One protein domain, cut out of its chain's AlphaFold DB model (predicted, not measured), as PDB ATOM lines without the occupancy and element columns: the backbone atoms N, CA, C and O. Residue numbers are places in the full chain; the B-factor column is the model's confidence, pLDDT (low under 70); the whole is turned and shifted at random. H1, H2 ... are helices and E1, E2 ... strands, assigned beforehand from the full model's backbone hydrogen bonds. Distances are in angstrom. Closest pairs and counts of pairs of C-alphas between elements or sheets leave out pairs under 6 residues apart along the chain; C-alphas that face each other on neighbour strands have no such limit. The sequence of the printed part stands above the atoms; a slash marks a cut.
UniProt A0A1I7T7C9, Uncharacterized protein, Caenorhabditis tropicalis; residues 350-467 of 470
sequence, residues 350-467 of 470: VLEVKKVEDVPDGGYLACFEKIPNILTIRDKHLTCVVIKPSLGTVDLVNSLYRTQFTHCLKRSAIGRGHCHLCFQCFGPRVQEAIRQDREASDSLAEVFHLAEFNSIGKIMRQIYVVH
ATOM      1  N   VAL A 350      80.142 -32.238  40.613       83.12
ATOM      2  CA  VAL A 350      80.626 -31.102  41.417       83.12
ATOM      3  C   VAL A 350      80.465 -29.767  40.696       83.12
ATOM      4  O   VAL A 350      80.681 -29.654  39.493       83.12
ATOM      5  N   LEU A 351      80.128 -28.728  41.458       86.50
ATOM      6  CA  LEU A 351      80.131 -27.341  41.014       86.50
ATOM      7  C   LEU A 351      81.390 -26.637  41.529       86.50
ATOM      8  O   LEU A 351      81.564 -26.465  42.737       86.50
ATOM      9  N   GLU A 352      82.252 -26.199  40.618       88.12
ATOM     10  CA  GLU A 352      83.414 -25.388  40.976       88.12
ATOM     11  C   GLU A 352      83.008 -23.935  41.251       88.12
ATOM     12  O   GLU A 352      82.307 -23.301  40.459       88.12
ATOM     13  N   VAL A 353      83.467 -23.400  42.381       92.00
ATOM     14  CA  VAL A 353      83.265 -22.007  42.789       92.00
ATOM     15  C   VAL A 353      84.596 -21.324  43.095       92.00
ATOM     16  O   VAL A 353      85.588 -21.967  43.444       92.00
ATOM     17  N   LYS A 354      84.639 -19.994  42.967       91.75
ATOM     18  CA  LYS A 354      85.891 -19.232  43.102       91.75
ATOM     19  C   LYS A 354      86.337 -19.099  44.552       91.75
ATOM     20  O   LYS A 354      87.536 -19.007  44.803       91.75
ATOM     21  N   LYS A 355      85.393 -19.045  45.493       94.38
ATOM     22  CA  LYS A 355      85.661 -18.884  46.923       94.38
ATOM     23  C   LYS A 355      84.707 -19.717  47.776       94.38
ATOM     24  O   LYS A 355      83.604 -20.052  47.356       94.38
ATOM     25  N   VAL A 356      85.094 -19.992  49.021       94.94
ATOM     26  CA  VAL A 356      84.223 -20.675  49.997       94.94
ATOM     27  C   VAL A 356      83.008 -19.811  50.390       94.94
ATOM     28  O   VAL A 356      81.936 -20.322  50.720       94.94
ATOM     29  N   GLU A 357      83.120 -18.489  50.251       95.31
ATOM     30  CA  GLU A 357      82.008 -17.546  50.396       95.31
ATOM     31  C   GLU A 357      80.909 -17.720  49.326       95.31
ATOM     32  O   GLU A 357      79.782 -17.297  49.576       95.31
ATOM     33  N   ASP A 358      81.176 -18.412  48.210       95.31
ATOM     34  CA  ASP A 358      80.204 -18.662  47.132       95.31
ATOM     35  C   ASP A 358      79.368 -19.952  47.347       95.31
ATOM     36  O   ASP A 358      78.316 -20.124  46.734       95.31
ATOM     37  N   VAL A 359      79.810 -20.872  48.220       94.56
ATOM     38  CA  VAL A 359      79.091 -22.125  48.556       94.56
ATOM     39  C   VAL A 359      77.825 -21.794  49.366       94.56
ATOM     40  O   VAL A 359      77.944 -21.042  50.325       94.56
ATOM     41  N   PRO A 360      76.619 -22.313  49.082       94.06
ATOM     42  CA  PRO A 360      75.437 -21.998  49.892       94.06
ATOM     43  C   PRO A 360      75.569 -22.500  51.339       94.06
ATOM     44  O   PRO A 360      76.203 -23.525  51.594       94.06
ATOM     45  N   ASP A 361      74.931 -21.804  52.283       94.06
ATOM     46  CA  ASP A 361      74.936 -22.187  53.700       94.06
ATOM     47  C   ASP A 361      74.325 -23.582  53.901       94.06
ATOM     48  O   ASP A 361      73.290 -23.937  53.329       94.06
ATOM     49  N   GLY A 362      74.990 -24.416  54.700       91.50
ATOM     50  CA  GLY A 362      74.654 -25.834  54.813       91.50
ATOM     51  C   GLY A 362      74.888 -26.640  53.525       91.50
ATOM     52  O   GLY A 362      74.268 -27.693  53.347       91.50
ATOM     53  N   GLY A 363      75.727 -26.159  52.608       91.75
ATOM     54  CA  GLY A 363      76.172 -26.901  51.430       91.75
ATOM     55  C   GLY A 363      77.162 -28.025  51.759       91.75
ATOM     56  O   GLY A 363      77.622 -28.173  52.897       91.75
ATOM     57  N   TYR A 364      77.495 -28.810  50.733       92.56
ATOM     58  CA  TYR A 364      78.527 -29.848  50.790       92.56
ATOM     59  C   TYR A 364      79.777 -29.358  50.084       92.56
ATOM     60  O   TYR A 364      79.692 -28.899  48.947       92.56
ATOM     61  N   LEU A 365      80.924 -29.465  50.742       94.31
ATOM     62  CA  LEU A 365      82.201 -28.986  50.233       94.31
ATOM     63  C   LEU A 365      83.192 -30.148  50.138       94.31
ATOM     64  O   LEU A 365      83.564 -30.734  51.153       94.31
ATOM     65  N   ALA A 366      83.640 -30.472  48.929       93.69
ATOM     66  CA  ALA A 366      84.730 -31.414  48.710       93.69
ATOM     67  C   ALA A 366      86.054 -30.657  48.512       93.69
ATOM     68  O   ALA A 366      86.111 -29.640  47.822       93.69
ATOM     69  N   CYS A 367      87.114 -31.149  49.151       93.44
ATOM     70  CA  CYS A 367      88.470 -30.603  49.098       93.44
ATOM     71  C   CYS A 367      89.503 -31.731  48.915       93.44
ATOM     72  O   CYS A 367      89.232 -32.890  49.235       93.44
ATOM     73  N   PHE A 368      90.710 -31.393  48.469       91.56
ATOM     74  CA  PHE A 368      91.844 -32.297  48.292       91.56
ATOM     75  C   PHE A 368      93.066 -31.782  49.069       91.56
ATOM     76  O   PHE A 368      93.484 -30.639  48.899       91.56
ATOM     77  N   GLU A 369      93.649 -32.627  49.925       91.31
ATOM     78  CA  GLU A 369      94.800 -32.374  50.819       91.31
ATOM     79  C   GLU A 369      94.671 -31.243  51.861       91.31
ATOM     80  O   GLU A 369      95.191 -31.393  52.971       91.31
ATOM     81  N   LYS A 370      94.012 -30.125  51.553       93.69
ATOM     82  CA  LYS A 370      93.886 -28.926  52.399       93.69
ATOM     83  C   LYS A 370      92.441 -28.438  52.424       93.69
ATOM     84  O   LYS A 370      91.664 -28.778  51.542       93.69
ATOM     85  N   ILE A 371      92.103 -27.598  53.399       93.81
ATOM     86  CA  ILE A 371      90.797 -26.927  53.488       93.81
ATOM     87  C   ILE A 371      90.931 -25.408  53.337       93.81
ATOM     88  O   ILE A 371      91.958 -24.855  53.747       93.81
ATOM     89  N   PRO A 372      89.913 -24.721  52.778       93.56
ATOM     90  CA  PRO A 372      89.823 -23.265  52.817       93.56
ATOM     91  C   PRO A 372      89.559 -22.769  54.250       93.56
ATOM     92  O   PRO A 372      89.574 -23.544  55.206       93.56
ATOM     93  N   ASN A 373      89.349 -21.458  54.417       93.31
ATOM     94  CA  ASN A 373      89.205 -20.824  55.730       93.31
ATOM     95  C   ASN A 373      88.175 -21.547  56.622       93.31
ATOM     96  O   ASN A 373      86.971 -21.526  56.360       93.31
ATOM     97  N   ILE A 374      88.669 -22.150  57.706       92.44
ATOM     98  CA  ILE A 374      87.876 -22.976  58.619       92.44
ATOM     99  C   ILE A 374      86.819 -22.177  59.388       92.44
ATOM    100  O   ILE A 374      85.793 -22.733  59.773       92.44
ATOM    101  N   LEU A 375      87.028 -20.866  59.555       93.81
ATOM    102  CA  LEU A 375      86.015 -19.970  60.112       93.81
ATOM    103  C   LEU A 375      84.829 -19.852  59.149       93.81
ATOM    104  O   LEU A 375      83.711 -20.154  59.548       93.81
ATOM    105  N   THR A 376      85.071 -19.572  57.860       94.62
ATOM    106  CA  THR A 376      83.996 -19.517  56.856       94.62
ATOM    107  C   THR A 376      83.261 -20.859  56.728       94.62
ATOM    108  O   THR A 376      82.038 -20.878  56.635       94.62
ATOM    109  N   ILE A 377      83.976 -21.992  56.781       95.25
ATOM    110  CA  ILE A 377      83.362 -23.336  56.794       95.25
ATOM    111  C   ILE A 377      82.387 -23.495  57.972       95.25
ATOM    112  O   ILE A 377      81.282 -24.019  57.801       95.25
ATOM    113  N   ARG A 378      82.796 -23.051  59.168       93.50
ATOM    114  CA  ARG A 378      82.004 -23.162  60.397       93.50
ATOM    115  C   ARG A 378      80.807 -22.217  60.398       93.50
ATOM    116  O   ARG A 378      79.704 -22.666  60.699       93.50
ATOM    117  N   ASP A 379      81.022 -20.953  60.047       95.31
ATOM    118  CA  ASP A 379      80.000 -19.901  60.062       95.31
ATOM    119  C   ASP A 379      78.891 -20.181  59.039       95.31
ATOM    120  O   ASP A 379      77.716 -19.949  59.311       95.31
ATOM    121  N   LYS A 380      79.246 -20.778  57.894       95.94
ATOM    122  CA  LYS A 380      78.300 -21.212  56.853       95.94
ATOM    123  C   LYS A 380      77.759 -22.629  57.066       95.94
ATOM    124  O   LYS A 380      77.061 -23.163  56.203       95.94
ATOM    125  N   HIS A 381      78.076 -23.261  58.199       93.69
ATOM    126  CA  HIS A 381      77.605 -24.595  58.582       93.69
ATOM    127  C   HIS A 381      77.819 -25.681  57.502       93.69
ATOM    128  O   HIS A 381      76.973 -26.560  57.313       93.69
ATOM    129  N   LEU A 382      78.941 -25.634  56.775       94.06
ATOM    130  CA  LEU A 382      79.206 -26.548  55.660       94.06
ATOM    131  C   LEU A 382      79.538 -27.964  56.149       94.06
ATOM    132  O   LEU A 382      80.248 -28.150  57.140       94.06
ATOM    133  N   THR A 383      79.062 -28.974  55.419       93.56
ATOM    134  CA  THR A 383      79.498 -30.370  55.600       93.56
ATOM    135  C   THR A 383      80.622 -30.657  54.616       93.56
ATOM    136  O   THR A 383      80.450 -30.475  53.414       93.56
ATOM    137  N   CYS A 384      81.785 -31.061  55.116       94.75
ATOM    138  CA  CYS A 384      83.022 -31.104  54.346       94.75
ATOM    139  C   CYS A 384      83.565 -32.526  54.204       94.75
ATOM    140  O   CYS A 384      83.483 -33.332  55.130       94.75
ATOM    141  N   VAL A 385      84.180 -32.809  53.057       94.00
ATOM    142  CA  VAL A 385      84.993 -34.003  52.795       94.00
ATOM    143  C   VAL A 385      86.362 -33.541  52.324       94.00
ATOM    144  O   VAL A 385      86.461 -32.789  51.358       94.00
ATOM    145  N   VAL A 386      87.420 -34.015  52.977       94.56
ATOM    146  CA  VAL A 386      88.803 -33.788  52.550       94.56
ATOM    147  C   VAL A 386      89.391 -35.106  52.108       94.56
ATOM    148  O   VAL A 386      89.570 -36.024  52.905       94.56
ATOM    149  N   ILE A 387      89.702 -35.192  50.826       92.81
ATOM    150  CA  ILE A 387      90.305 -36.356  50.198       92.81
ATOM    151  C   ILE A 387      91.815 -36.268  50.383       92.81
ATOM    152  O   ILE A 387      92.413 -35.220  50.144       92.81
ATOM    153  N   LYS A 388      92.435 -37.378  50.798       92.62
ATOM    154  CA  LYS A 388      93.870 -37.488  51.083       92.62
ATOM    155  C   LYS A 388      94.358 -36.344  52.005       92.62
ATOM    156  O   LYS A 388      95.278 -35.624  51.626       92.62
ATOM    157  N   PRO A 389      93.733 -36.116  53.178       94.06
ATOM    158  CA  PRO A 389      94.020 -34.945  54.006       94.06
ATOM    159  C   PRO A 389      95.496 -34.898  54.427       94.06
ATOM    160  O   PRO A 389      96.081 -35.904  54.829       94.06
ATOM    161  N   SER A 390      96.102 -33.714  54.338       93.12
ATOM    162  CA  SER A 390      97.440 -33.457  54.875       93.12
ATOM    163  C   SER A 390      97.434 -33.533  56.403       93.12
ATOM    164  O   SER A 390      96.412 -33.252  57.028       93.12
ATOM    165  N   LEU A 391      98.578 -33.855  57.021       93.62
ATOM    166  CA  LEU A 391      98.681 -34.028  58.478       93.62
ATOM    167  C   LEU A 391      98.131 -32.816  59.253       93.62
ATOM    168  O   LEU A 391      97.261 -32.974  60.099       93.62
ATOM    169  N   GLY A 392      98.522 -31.596  58.866       94.38
ATOM    170  CA  GLY A 392      98.003 -30.373  59.488       94.38
ATOM    171  C   GLY A 392      96.503 -30.129  59.264       94.38
ATOM    172  O   GLY A 392      95.881 -29.432  60.058       94.38
ATOM    173  N   THR A 393      95.900 -30.713  58.222       94.12
ATOM    174  CA  THR A 393      94.437 -30.701  58.046       94.12
ATOM    175  C   THR A 393      93.769 -31.722  58.963       94.12
ATOM    176  O   THR A 393      92.772 -31.385  59.593       94.12
ATOM    177  N   VAL A 394      94.341 -32.924  59.103       93.88
ATOM    178  CA  VAL A 394      93.867 -33.941  60.056       93.88
ATOM    179  C   VAL A 394      93.872 -33.380  61.479       93.88
ATOM    180  O   VAL A 394      92.842 -33.414  62.149       93.88
ATOM    181  N   ASP A 395      94.990 -32.792  61.913       94.19
ATOM    182  CA  ASP A 395      95.137 -32.194  63.246       94.19
ATOM    183  C   ASP A 395      94.139 -31.047  63.478       94.19
ATOM    184  O   ASP A 395      93.476 -30.992  64.517       94.19
ATOM    185  N   LEU A 396      93.980 -30.157  62.490       93.62
ATOM    186  CA  LEU A 396      93.043 -29.037  62.563       93.62
ATOM    187  C   LEU A 396      91.593 -29.516  62.703       93.62
ATOM    188  O   LEU A 396      90.884 -29.043  63.592       93.62
ATOM    189  N   VAL A 397      91.158 -30.473  61.878       93.12
ATOM    190  CA  VAL A 397      89.788 -31.006  61.943       93.12
ATOM    191  C   VAL A 397      89.564 -31.752  63.263       93.12
ATOM    192  O   VAL A 397      88.589 -31.453  63.951       93.12
ATOM    193  N   ASN A 398      90.503 -32.611  63.681       92.31
ATOM    194  CA  ASN A 398      90.459 -33.323  64.967       92.31
ATOM    195  C   ASN A 398      90.326 -32.371  66.171       92.31
ATOM    196  O   ASN A 398      89.676 -32.710  67.158       92.31
ATOM    197  N   SER A 399      90.949 -31.188  66.107       92.81
ATOM    198  CA  SER A 399      90.910 -30.198  67.192       92.81
ATOM    199  C   SER A 399      89.598 -29.401  67.275       92.81
ATOM    200  O   SER A 399      89.291 -28.844  68.329       92.81
ATOM    201  N   LEU A 400      88.824 -29.340  66.183       90.81
ATOM    202  CA  LEU A 400      87.635 -28.486  66.058       90.81
ATOM    203  C   LEU A 400      86.314 -29.261  65.964       90.81
ATOM    204  O   LEU A 400      85.281 -28.747  66.398       90.81
ATOM    205  N   TYR A 401      86.325 -30.476  65.411       89.38
ATOM    206  CA  TYR A 401      85.126 -31.272  65.155       89.38
ATOM    207  C   TYR A 401      85.156 -32.565  65.962       89.38
ATOM    208  O   TYR A 401      85.930 -33.479  65.694       89.38
ATOM    209  N   ARG A 402      84.251 -32.653  66.944       85.19
ATOM    210  CA  ARG A 402      84.067 -33.866  67.750       85.19
ATOM    211  C   ARG A 402      83.471 -35.017  66.936       85.19
ATOM    212  O   ARG A 402      83.856 -36.160  67.143       85.19
ATOM    213  N   THR A 403      82.551 -34.699  66.025       86.19
ATOM    214  CA  THR A 403      81.860 -35.671  65.171       86.19
ATOM    215  C   THR A 403      82.446 -35.622  63.767       86.19
ATOM    216  O   THR A 403      82.354 -34.610  63.070       86.19
ATOM    217  N   GLN A 404      83.087 -36.720  63.387       89.81
ATOM    218  CA  GLN A 404      83.796 -36.894  62.126       89.81
ATOM    219  C   GLN A 404      84.017 -38.388  61.870       89.81
ATOM    220  O   GLN A 404      84.005 -39.188  62.807       89.81
ATOM    221  N   PHE A 405      84.290 -38.764  60.624       88.69
ATOM    222  CA  PHE A 405      84.764 -40.109  60.302       88.69
ATOM    223  C   PHE A 405      85.801 -40.087  59.179       88.69
ATOM    224  O   PHE A 405      85.889 -39.136  58.399       88.69
ATOM    225  N   THR A 406      86.572 -41.167  59.102       89.00
ATOM    226  CA  THR A 406      87.588 -41.398  58.074       89.00
ATOM    227  C   THR A 406      87.251 -42.699  57.365       89.00
ATOM    228  O   THR A 406      86.959 -43.693  58.029       89.00
ATOM    229  N   HIS A 407      87.284 -42.707  56.035       89.38
ATOM    230  CA  HIS A 407      87.006 -43.902  55.235       89.38
ATOM    231  C   HIS A 407      87.814 -43.900  53.930       89.38
ATOM    232  O   HIS A 407      88.551 -42.956  53.639       89.38
ATOM    233  N   CYS A 408      87.670 -44.960  53.140       88.62
ATOM    234  CA  CYS A 408      88.216 -45.062  51.791       88.62
ATOM    235  C   CYS A 408      87.181 -44.664  50.728       88.62
ATOM    236  O   CYS A 408      86.002 -44.997  50.842       88.62
ATOM    237  N   LEU A 409      87.664 -44.000  49.677       87.00
ATOM    238  CA  LEU A 409      86.964 -43.608  48.452       87.00
ATOM    239  C   LEU A 409      87.720 -44.209  47.259       87.00
ATOM    240  O   LEU A 409      88.949 -44.090  47.198       87.00
ATOM    241  N   LYS A 410      87.040 -44.838  46.297       82.69
ATOM    242  CA  LYS A 410      87.657 -45.231  45.019       82.69
ATOM    243  C   LYS A 410      88.027 -43.963  44.251       82.69
ATOM    244  O   LYS A 410      87.205 -43.070  44.103       82.69
ATOM    245  N   ARG A 411      89.249 -43.851  43.727       77.44
ATOM    246  CA  ARG A 411      89.692 -42.673  42.949       77.44
ATOM    247  C   ARG A 411      88.802 -42.347  41.744       77.44
ATOM    248  O   ARG A 411      88.733 -41.179  41.368       77.44
ATOM    249  N   SER A 412      88.099 -43.334  41.184       69.25
ATOM    250  CA  SER A 412      87.102 -43.131  40.125       69.25
ATOM    251  C   SER A 412      85.992 -42.166  40.554       69.25
ATOM    252  O   SER A 412      85.537 -41.368  39.742       69.25
ATOM    253  N   ALA A 413      85.658 -42.130  41.849       73.12
ATOM    254  CA  ALA A 413      84.724 -41.183  42.455       73.12
ATOM    255  C   ALA A 413      85.129 -39.705  42.311       73.12
ATOM    256  O   ALA A 413      84.312 -38.832  42.587       73.12
ATOM    257  N   ILE A 414      86.383 -39.426  41.934       73.50
ATOM    258  CA  ILE A 414      86.894 -38.093  41.587       73.50
ATOM    259  C   ILE A 414      87.575 -38.057  40.211       73.50
ATOM    260  O   ILE A 414      88.484 -37.255  39.992       73.50
ATOM    261  N   GLY A 415      87.181 -38.944  39.293       65.88
ATOM    262  CA  GLY A 415      87.721 -38.977  37.930       65.88
ATOM    263  C   GLY A 415      89.223 -39.280  37.866       65.88
ATOM    264  O   GLY A 415      89.934 -38.665  37.078       65.88
ATOM    265  N   ARG A 416      89.735 -40.171  38.731       68.38
ATOM    266  CA  ARG A 416      91.136 -40.639  38.718       68.38
ATOM    267  C   ARG A 416      91.202 -42.178  38.742       68.38
ATOM    268  O   ARG A 416      90.242 -42.840  39.126       68.38
ATOM    269  N   GLY A 417      92.350 -42.760  38.377       65.75
ATOM    270  CA  GLY A 417      92.485 -44.214  38.161       65.75
ATOM    271  C   GLY A 417      92.383 -45.147  39.385       65.75
ATOM    272  O   GLY A 417      92.328 -44.701  40.517       65.75
ATOM    273  N   HIS A 418      92.407 -46.467  39.171       57.41
ATOM    274  CA  HIS A 418      91.917 -47.532  40.080       57.41
ATOM    275  C   HIS A 418      92.623 -47.789  41.441       57.41
ATOM    276  O   HIS A 418      92.986 -48.926  41.738       57.41
ATOM    277  N   CYS A 419      92.794 -46.797  42.319       72.38
ATOM    278  CA  CYS A 419      93.193 -47.053  43.714       72.38
ATOM    279  C   CYS A 419      92.266 -46.380  44.733       72.38
ATOM    280  O   CYS A 419      91.524 -45.456  44.406       72.38
ATOM    281  N   HIS A 420      92.325 -46.819  45.988       83.44
ATOM    282  CA  HIS A 420      91.622 -46.155  47.082       83.44
ATOM    283  C   HIS A 420      92.386 -44.907  47.556       83.44
ATOM    284  O   HIS A 420      93.618 -44.862  47.518       83.44
ATOM    285  N   LEU A 421      91.649 -43.897  48.014       87.38
ATOM    286  CA  LEU A 421      92.152 -42.756  48.777       87.38
ATOM    287  C   LEU A 421      91.426 -42.701  50.115       87.38
ATOM    288  O   LEU A 421      90.202 -42.796  50.157       87.38
ATOM    289  N   CYS A 422      92.168 -42.482  51.195       90.25
ATOM    290  CA  CYS A 422      91.563 -42.105  52.466       90.25
ATOM    291  C   CYS A 422      90.942 -40.709  52.338       90.25
ATOM    292  O   CYS A 422      91.543 -39.822  51.730       90.25
ATOM    293  N   PHE A 423      89.789 -40.488  52.955       92.75
ATOM    294  CA  PHE A 423      89.205 -39.167  53.151       92.75
ATOM    295  C   PHE A 423      88.743 -39.002  54.598       92.75
ATOM    296  O   PHE A 423      88.484 -39.989  55.285       92.75
ATOM    297  N   GLN A 424      88.609 -37.753  55.035       93.44
ATOM    298  CA  GLN A 424      88.047 -37.374  56.329       93.44
ATOM    299  C   GLN A 424      86.817 -36.498  56.091       93.44
ATOM    300  O   GLN A 424      86.887 -35.526  55.336       93.44
ATOM    301  N   CYS A 425      85.688 -36.847  56.704       93.12
ATOM    302  CA  CYS A 425      84.440 -36.100  56.604       93.12
ATOM    303  C   CYS A 425      84.045 -35.528  57.969       93.12
ATOM    304  O   CYS A 425      84.108 -36.224  58.984       93.12
ATOM    305  N   PHE A 426      83.659 -34.253  57.985       93.81
ATOM    306  CA  PHE A 426      83.326 -33.496  59.191       93.81
ATOM    307  C   PHE A 426      82.283 -32.409  58.893       93.81
ATOM    308  O   PHE A 426      82.082 -32.012  57.745       93.81
ATOM    309  N   GLY A 427      81.620 -31.899  59.931       92.69
ATOM    310  CA  GLY A 427      80.636 -30.821  59.808       92.69
ATOM    311  C   GLY A 427      79.328 -31.114  60.547       92.69
ATOM    312  O   GLY A 427      79.184 -32.169  61.160       92.69
ATOM    313  N   PRO A 428      78.354 -30.191  60.506       88.19
ATOM    314  CA  PRO A 428      77.182 -30.227  61.382       88.19
ATOM    315  C   PRO A 428      76.149 -31.303  61.022       88.19
ATOM    316  O   PRO A 428      75.255 -31.559  61.823       88.19
ATOM    317  N   ARG A 429      76.239 -31.913  59.833       86.12
ATOM    318  CA  ARG A 429      75.364 -33.021  59.412       86.12
ATOM    319  C   ARG A 429      76.043 -34.385  59.437       86.12
ATOM    320  O   ARG A 429      75.389 -35.374  59.127       86.12
ATOM    321  N   VAL A 430      77.327 -34.441  59.794       87.25
ATOM    322  CA  VAL A 430      78.024 -35.715  59.956       87.25
ATOM    323  C   VAL A 430      77.497 -36.383  61.214       87.25
ATOM    324  O   VAL A 430      77.624 -35.834  62.306       87.25
ATOM    325  N   GLN A 431      76.896 -37.555  61.058       81.12
ATOM    326  CA  GLN A 431      76.549 -38.427  62.173       81.12
ATOM    327  C   GLN A 431      77.734 -39.354  62.478       81.12
ATOM    328  O   GLN A 431      78.566 -39.626  61.611       81.12
ATOM    329  N   GLU A 432      77.827 -39.854  63.713       66.00
ATOM    330  CA  GLU A 432      78.745 -40.951  64.037       66.00
ATOM    331  C   GLU A 432      78.262 -42.212  63.308       66.00
ATOM    332  O   GLU A 432      77.400 -42.945  63.792       66.00
ATOM    333  N   ALA A 433      78.784 -42.431  62.098       57.16
ATOM    334  CA  ALA A 433      78.454 -43.595  61.295       57.16
ATOM    335  C   ALA A 433      78.802 -44.867  62.082       57.16
ATOM    336  O   ALA A 433      79.961 -45.097  62.448       57.16
ATOM    337  N   ILE A 434      77.789 -45.698  62.340       54.59
ATOM    338  CA  ILE A 434      77.978 -47.001  62.977       54.59
ATOM    339  C   ILE A 434      78.935 -47.802  62.090       54.59
ATOM    340  O   ILE A 434      78.661 -48.009  60.907       54.59
ATOM    341  N   ARG A 435      80.060 -48.231  62.676       53.53
ATOM    342  CA  ARG A 435      81.138 -48.977  62.009       53.53
ATOM    343  C   ARG A 435      80.670 -50.371  61.584       53.53
ATOM    344  O   ARG A 435      80.968 -51.363  62.241       53.53
ATOM    345  N   GLN A 436      79.925 -50.435  60.492       55.22
ATOM    346  CA  GLN A 436      79.828 -51.631  59.665       55.22
ATOM    347  C   GLN A 436      81.019 -51.626  58.705       55.22
ATOM    348  O   GLN A 436      81.379 -50.556  58.209       55.22
ATOM    349  N   ASP A 437      81.610 -52.792  58.439       59.25
ATOM    350  CA  ASP A 437      82.603 -52.957  57.372       59.25
ATOM    351  C   ASP A 437      81.936 -52.635  56.030       59.25
ATOM    352  O   ASP A 437      81.224 -53.456  55.452       59.25
ATOM    353  N   ARG A 438      82.107 -51.394  55.570       66.88
ATOM    354  CA  ARG A 438      81.609 -50.926  54.279       66.88
ATOM    355  C   ARG A 438      82.749 -50.881  53.283       66.88
ATOM    356  O   ARG A 438      83.881 -50.528  53.612       66.88
ATOM    357  N   GLU A 439      82.432 -51.228  52.044       76.00
ATOM    358  CA  GLU A 439      83.363 -51.076  50.936       76.00
ATOM    359  C   GLU A 439      83.722 -49.597  50.725       76.00
ATOM    360  O   GLU A 439      83.014 -48.687  51.165       76.00
ATOM    361  N   ALA A 440      84.857 -49.339  50.074       78.12
ATOM    362  CA  ALA A 440      85.247 -47.978  49.726       78.12
ATOM    363  C   ALA A 440      84.205 -47.358  48.784       78.12
ATOM    364  O   ALA A 440      83.879 -47.987  47.783       78.12
ATOM    365  N   SER A 441      83.749 -46.138  49.076       79.38
ATOM    366  CA  SER A 441      82.683 -45.483  48.309       79.38
ATOM    367  C   SER A 441      83.071 -45.206  46.856       79.38
ATOM    368  O   SER A 441      84.234 -44.923  46.554       79.38
ATOM    369  N   ASP A 442      82.075 -45.204  45.972       77.50
ATOM    370  CA  ASP A 442      82.243 -45.163  44.513       77.50
ATOM    371  C   ASP A 442      81.968 -43.773  43.925       77.50
ATOM    372  O   ASP A 442      82.325 -43.500  42.779       77.50
ATOM    373  N   SER A 443      81.382 -42.866  44.714       80.88
ATOM    374  CA  SER A 443      81.126 -41.469  44.338       80.88
ATOM    375  C   SER A 443      81.253 -40.518  45.536       80.88
ATOM    376  O   SER A 443      81.051 -40.919  46.683       80.88
ATOM    377  N   LEU A 444      81.521 -39.228  45.292       84.62
ATOM    378  CA  LEU A 444      81.453 -38.216  46.360       84.62
ATOM    379  C   LEU A 444      80.040 -38.050  46.934       84.62
ATOM    380  O   LEU A 444      79.896 -37.779  48.125       84.62
ATOM    381  N   ALA A 445      79.000 -38.248  46.121       83.25
ATOM    382  CA  ALA A 445      77.620 -38.230  46.597       83.25
ATOM    383  C   ALA A 445      77.379 -39.320  47.652       83.25
ATOM    384  O   ALA A 445      76.815 -39.042  48.707       83.25
ATOM    385  N   GLU A 446      77.872 -40.535  47.411       81.38
ATOM    386  CA  GLU A 446      77.795 -41.637  48.369       81.38
ATOM    387  C   GLU A 446      78.517 -41.312  49.685       81.38
ATOM    388  O   GLU A 446      77.969 -41.582  50.751       81.38
ATOM    389  N   VAL A 447      79.678 -40.646  49.639       86.62
ATOM    390  CA  VAL A 447      80.375 -40.186  50.853       86.62
ATOM    391  C   VAL A 447      79.500 -39.248  51.687       86.62
ATOM    392  O   VAL A 447      79.412 -39.408  52.906       86.62
ATOM    393  N   PHE A 448      78.828 -38.279  51.061       86.75
ATOM    394  CA  PHE A 448      77.938 -37.368  51.786       86.75
ATOM    395  C   PHE A 448      76.637 -38.049  52.246       86.75
ATOM    396  O   PHE A 448      76.137 -37.726  53.322       86.75
ATOM    397  N   HIS A 449      76.120 -39.040  51.513       81.38
ATOM    398  CA  HIS A 449      75.008 -39.876  51.983       81.38
ATOM    399  C   HIS A 449      75.401 -40.745  53.192       81.38
ATOM    400  O   HIS A 449      74.629 -40.849  54.148       81.38
ATOM    401  N   LEU A 450      76.609 -41.320  53.185       80.19
ATOM    402  CA  LEU A 450      77.193 -42.052  54.311       80.19
ATOM    403  C   LEU A 450      77.380 -41.141  55.531       80.19
ATOM    404  O   LEU A 450      77.122 -41.566  56.652       80.19
ATOM    405  N   ALA A 451      77.777 -39.886  55.309       80.38
ATOM    406  CA  ALA A 451      77.943 -38.899  56.367       80.38
ATOM    407  C   ALA A 451      76.625 -38.519  57.060       80.38
ATOM    408  O   ALA A 451      76.621 -38.323  58.274       80.38
ATOM    409  N   GLU A 452      75.521 -38.406  56.313       79.25
ATOM    410  CA  GLU A 452      74.238 -37.968  56.880       79.25
ATOM    411  C   GLU A 452      73.404 -39.090  57.510       79.25
ATOM    412  O   GLU A 452      72.688 -38.788  58.456       79.25
ATOM    413  N   PHE A 453      73.496 -40.331  57.009       66.50
ATOM    414  CA  PHE A 453      72.730 -41.537  57.397       66.50
ATOM    415  C   PHE A 453      71.179 -41.403  57.428       66.50
ATOM    416  O   PHE A 453      70.588 -40.400  57.818       66.50
ATOM    417  N   ASN A 454      70.470 -42.457  57.005       50.66
ATOM    418  CA  ASN A 454      68.994 -42.532  56.935       50.66
ATOM    419  C   ASN A 454      68.265 -41.527  56.010       50.66
ATOM    420  O   ASN A 454      67.046 -41.384  56.103       50.66
ATOM    421  N   SER A 455      68.943 -40.900  55.042       47.66
ATOM    422  CA  SER A 455      68.288 -40.186  53.927       47.66
ATOM    423  C   SER A 455      68.190 -41.024  52.643       47.66
ATOM    424  O   SER A 455      68.448 -40.532  51.542       47.66
ATOM    425  N   ILE A 456      67.763 -42.289  52.773       41.31
ATOM    426  CA  ILE A 456      67.390 -43.132  51.624       41.31
ATOM    427  C   ILE A 456      66.343 -42.366  50.797       41.31
ATOM    428  O   ILE A 456      65.276 -42.021  51.301       41.31
ATOM    429  N   GLY A 457      66.672 -42.052  49.541       44.62
ATOM    430  CA  GLY A 457      65.769 -41.369  48.610       44.62
ATOM    431  C   GLY A 457      65.825 -39.834  48.571       44.62
ATOM    432  O   GLY A 457      64.984 -39.238  47.898       44.62
ATOM    433  N   LYS A 458      66.783 -39.150  49.222       45.06
ATOM    434  CA  LYS A 458      66.976 -37.703  48.971       45.06
ATOM    435  C   LYS A 458      67.846 -37.445  47.741       45.06
ATOM    436  O   LYS A 458      68.971 -37.920  47.652       45.06
ATOM    437  N   ILE A 459      67.294 -36.635  46.833       47.62
ATOM    438  CA  ILE A 459      67.926 -36.060  45.633       47.62
ATOM    439  C   ILE A 459      69.369 -35.634  45.937       47.62
ATOM    440  O   ILE A 459      69.583 -34.932  46.929       47.62
ATOM    441  N   MET A 460      70.323 -36.008  45.069       54.09
ATOM    442  CA  MET A 460      71.708 -35.527  45.148       54.09
ATOM    443  C   MET A 460      71.709 -34.002  45.255       54.09
ATOM    444  O   MET A 460      71.342 -33.289  44.318       54.09
ATOM    445  N   ARG A 461      72.106 -33.497  46.420       66.56
ATOM    446  CA  ARG A 461      72.341 -32.072  46.615       66.56
ATOM    447  C   ARG A 461      73.691 -31.732  45.999       66.56
ATOM    448  O   ARG A 461      74.623 -32.525  46.078       66.56
ATOM    449  N   GLN A 462      73.777 -30.555  45.390       85.31
ATOM    450  CA  GLN A 462      74.970 -30.125  44.672       85.31
ATOM    451  C   GLN A 462      76.196 -30.137  45.595       85.31
ATOM    452  O   GLN A 462      76.156 -29.593  46.703       85.31
ATOM    453  N   ILE A 463      77.264 -30.789  45.140       90.38
ATOM    454  CA  ILE A 463      78.553 -30.827  45.828       90.38
ATOM    455  C   ILE A 463      79.387 -29.686  45.266       90.38
ATOM    456  O   ILE A 463      79.473 -29.527  44.053       90.38
ATOM    457  N   TYR A 464      79.992 -28.885  46.130       92.62
ATOM    458  CA  TYR A 464      80.791 -27.734  45.735       92.62
ATOM    459  C   TYR A 464      82.275 -28.043  45.912       92.62
ATOM    460  O   TYR A 464      82.666 -28.720  46.865       92.62
ATOM    461  N   VAL A 465      83.104 -27.520  45.014       92.12
ATOM    462  CA  VAL A 465      84.569 -27.543  45.117       92.12
ATOM    463  C   VAL A 465      85.090 -26.116  44.969       92.12
ATOM    464  O   VAL A 465      84.583 -25.354  44.150       92.12
ATOM    465  N   VAL A 466      86.059 -25.716  45.792       91.38
ATOM    466  CA  VAL A 466      86.612 -24.351  45.759       91.38
ATOM    467  C   VAL A 466      87.918 -24.360  44.976       91.38
ATOM    468  O   VAL A 466      88.804 -25.167  45.258       91.38
ATOM    469  N   HIS A 467      88.050 -23.440  44.021       86.81
ATOM    470  CA  HIS A 467      89.235 -23.317  43.178       86.81
ATOM    471  C   HIS A 467      90.533 -23.238  44.008       86.81
ATOM    472  O   HIS A 467      90.652 -22.426  44.928       86.81
TER     473      HIS A 467
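What this domain is: This is residues 350 to 467 of the 470 residues of an uncharacterized protein of Caenorhabditis tropicalis (UniProt A0A1I7T7C9). A strongly twisted sheet of six strands curves round helix H4, which packs in its hollow, while H2 covers part of the opposite face over E5. H1 lies off the sheet between E2 and E3 along the chain, and a long loop, residues 427 to 443, leads from E5 to H4. The printed part has 118 residues, with four named helices and six named strands in the order E1 E2 H1 E3 H2 E4 H3 E5 H4 E6; its class is mixed, helices and strands. Across the mixed sheet the order is E1 E6 E2 E3 E5 E4. The whole is compact and rounded, with a radius of gyration of the C-alphas of 13.2 A and spans of 34 by 29 by 28 A.

Where its parts are: Find C-alpha 350 at (80.626, -31.102, 41.417), where E1, residues 350 to 353, begins. Beside it look for E6, residues 463 to 466, ending at (86.612, -24.351, 45.759). Next across the sheet come E2, residues 364 to 368, 13.8 A long, and E3, residues 383 to 387, 13.5 A. E5, residues 420 to 426, and E4, residues 404 to 410, each measure 19.4 A. H2 spans residues 391 to 400, 14.5 A, and H4 residues 444 to 452, 12.8 A, starting at (81.453, -38.216, 46.360). H1 is residues 374 to 379, and H3 residues 411 to 414.

How they stand to each other: Start at edge strand E1, parallel to E6, with N 351 and O 463 2.8 A apart. E6 is parallel to E2, with N 464 and O 364 at 2.8 A, and E2 is parallel to E3, with N 367 and O 385 at 2.8 A. E2, H1 and E3 form a strand-helix-strand unit, two parallel neighbour strands with a helix between, its crossover right-handed. E3 and E5 are antiparallel, N 384 to O 426 at 2.8 A; so are E5 and edge strand E4, N 409 to O 421 at 2.8 A. E3, H2 and E4 form a split unit, with E5 between its strands, again right-handed. H4 is on the sheet; its Val 447 and Leu 409 of E4 have C-alphas 7.8 A apart, their closest. On the opposite face H2 lies over E5 at a height over the sheet of 9.9 A, only just not over E3, on which 2 of its C-alphas fall. H3 only grazes the sheet. In H1, H2 and H4 every O i to N i+4 pair is within hydrogen-bond range; H3 is too short for one.

The domain as a whole: Lys 354 and Gln 436 have the two C-alphas farthest apart, 36.9 A. The printed part has no cut, and the E5 to H4 link is long. Look for pLDDT under 70 at residue 412 and residues 415 to 418, 432 to 438 and 453 to 461.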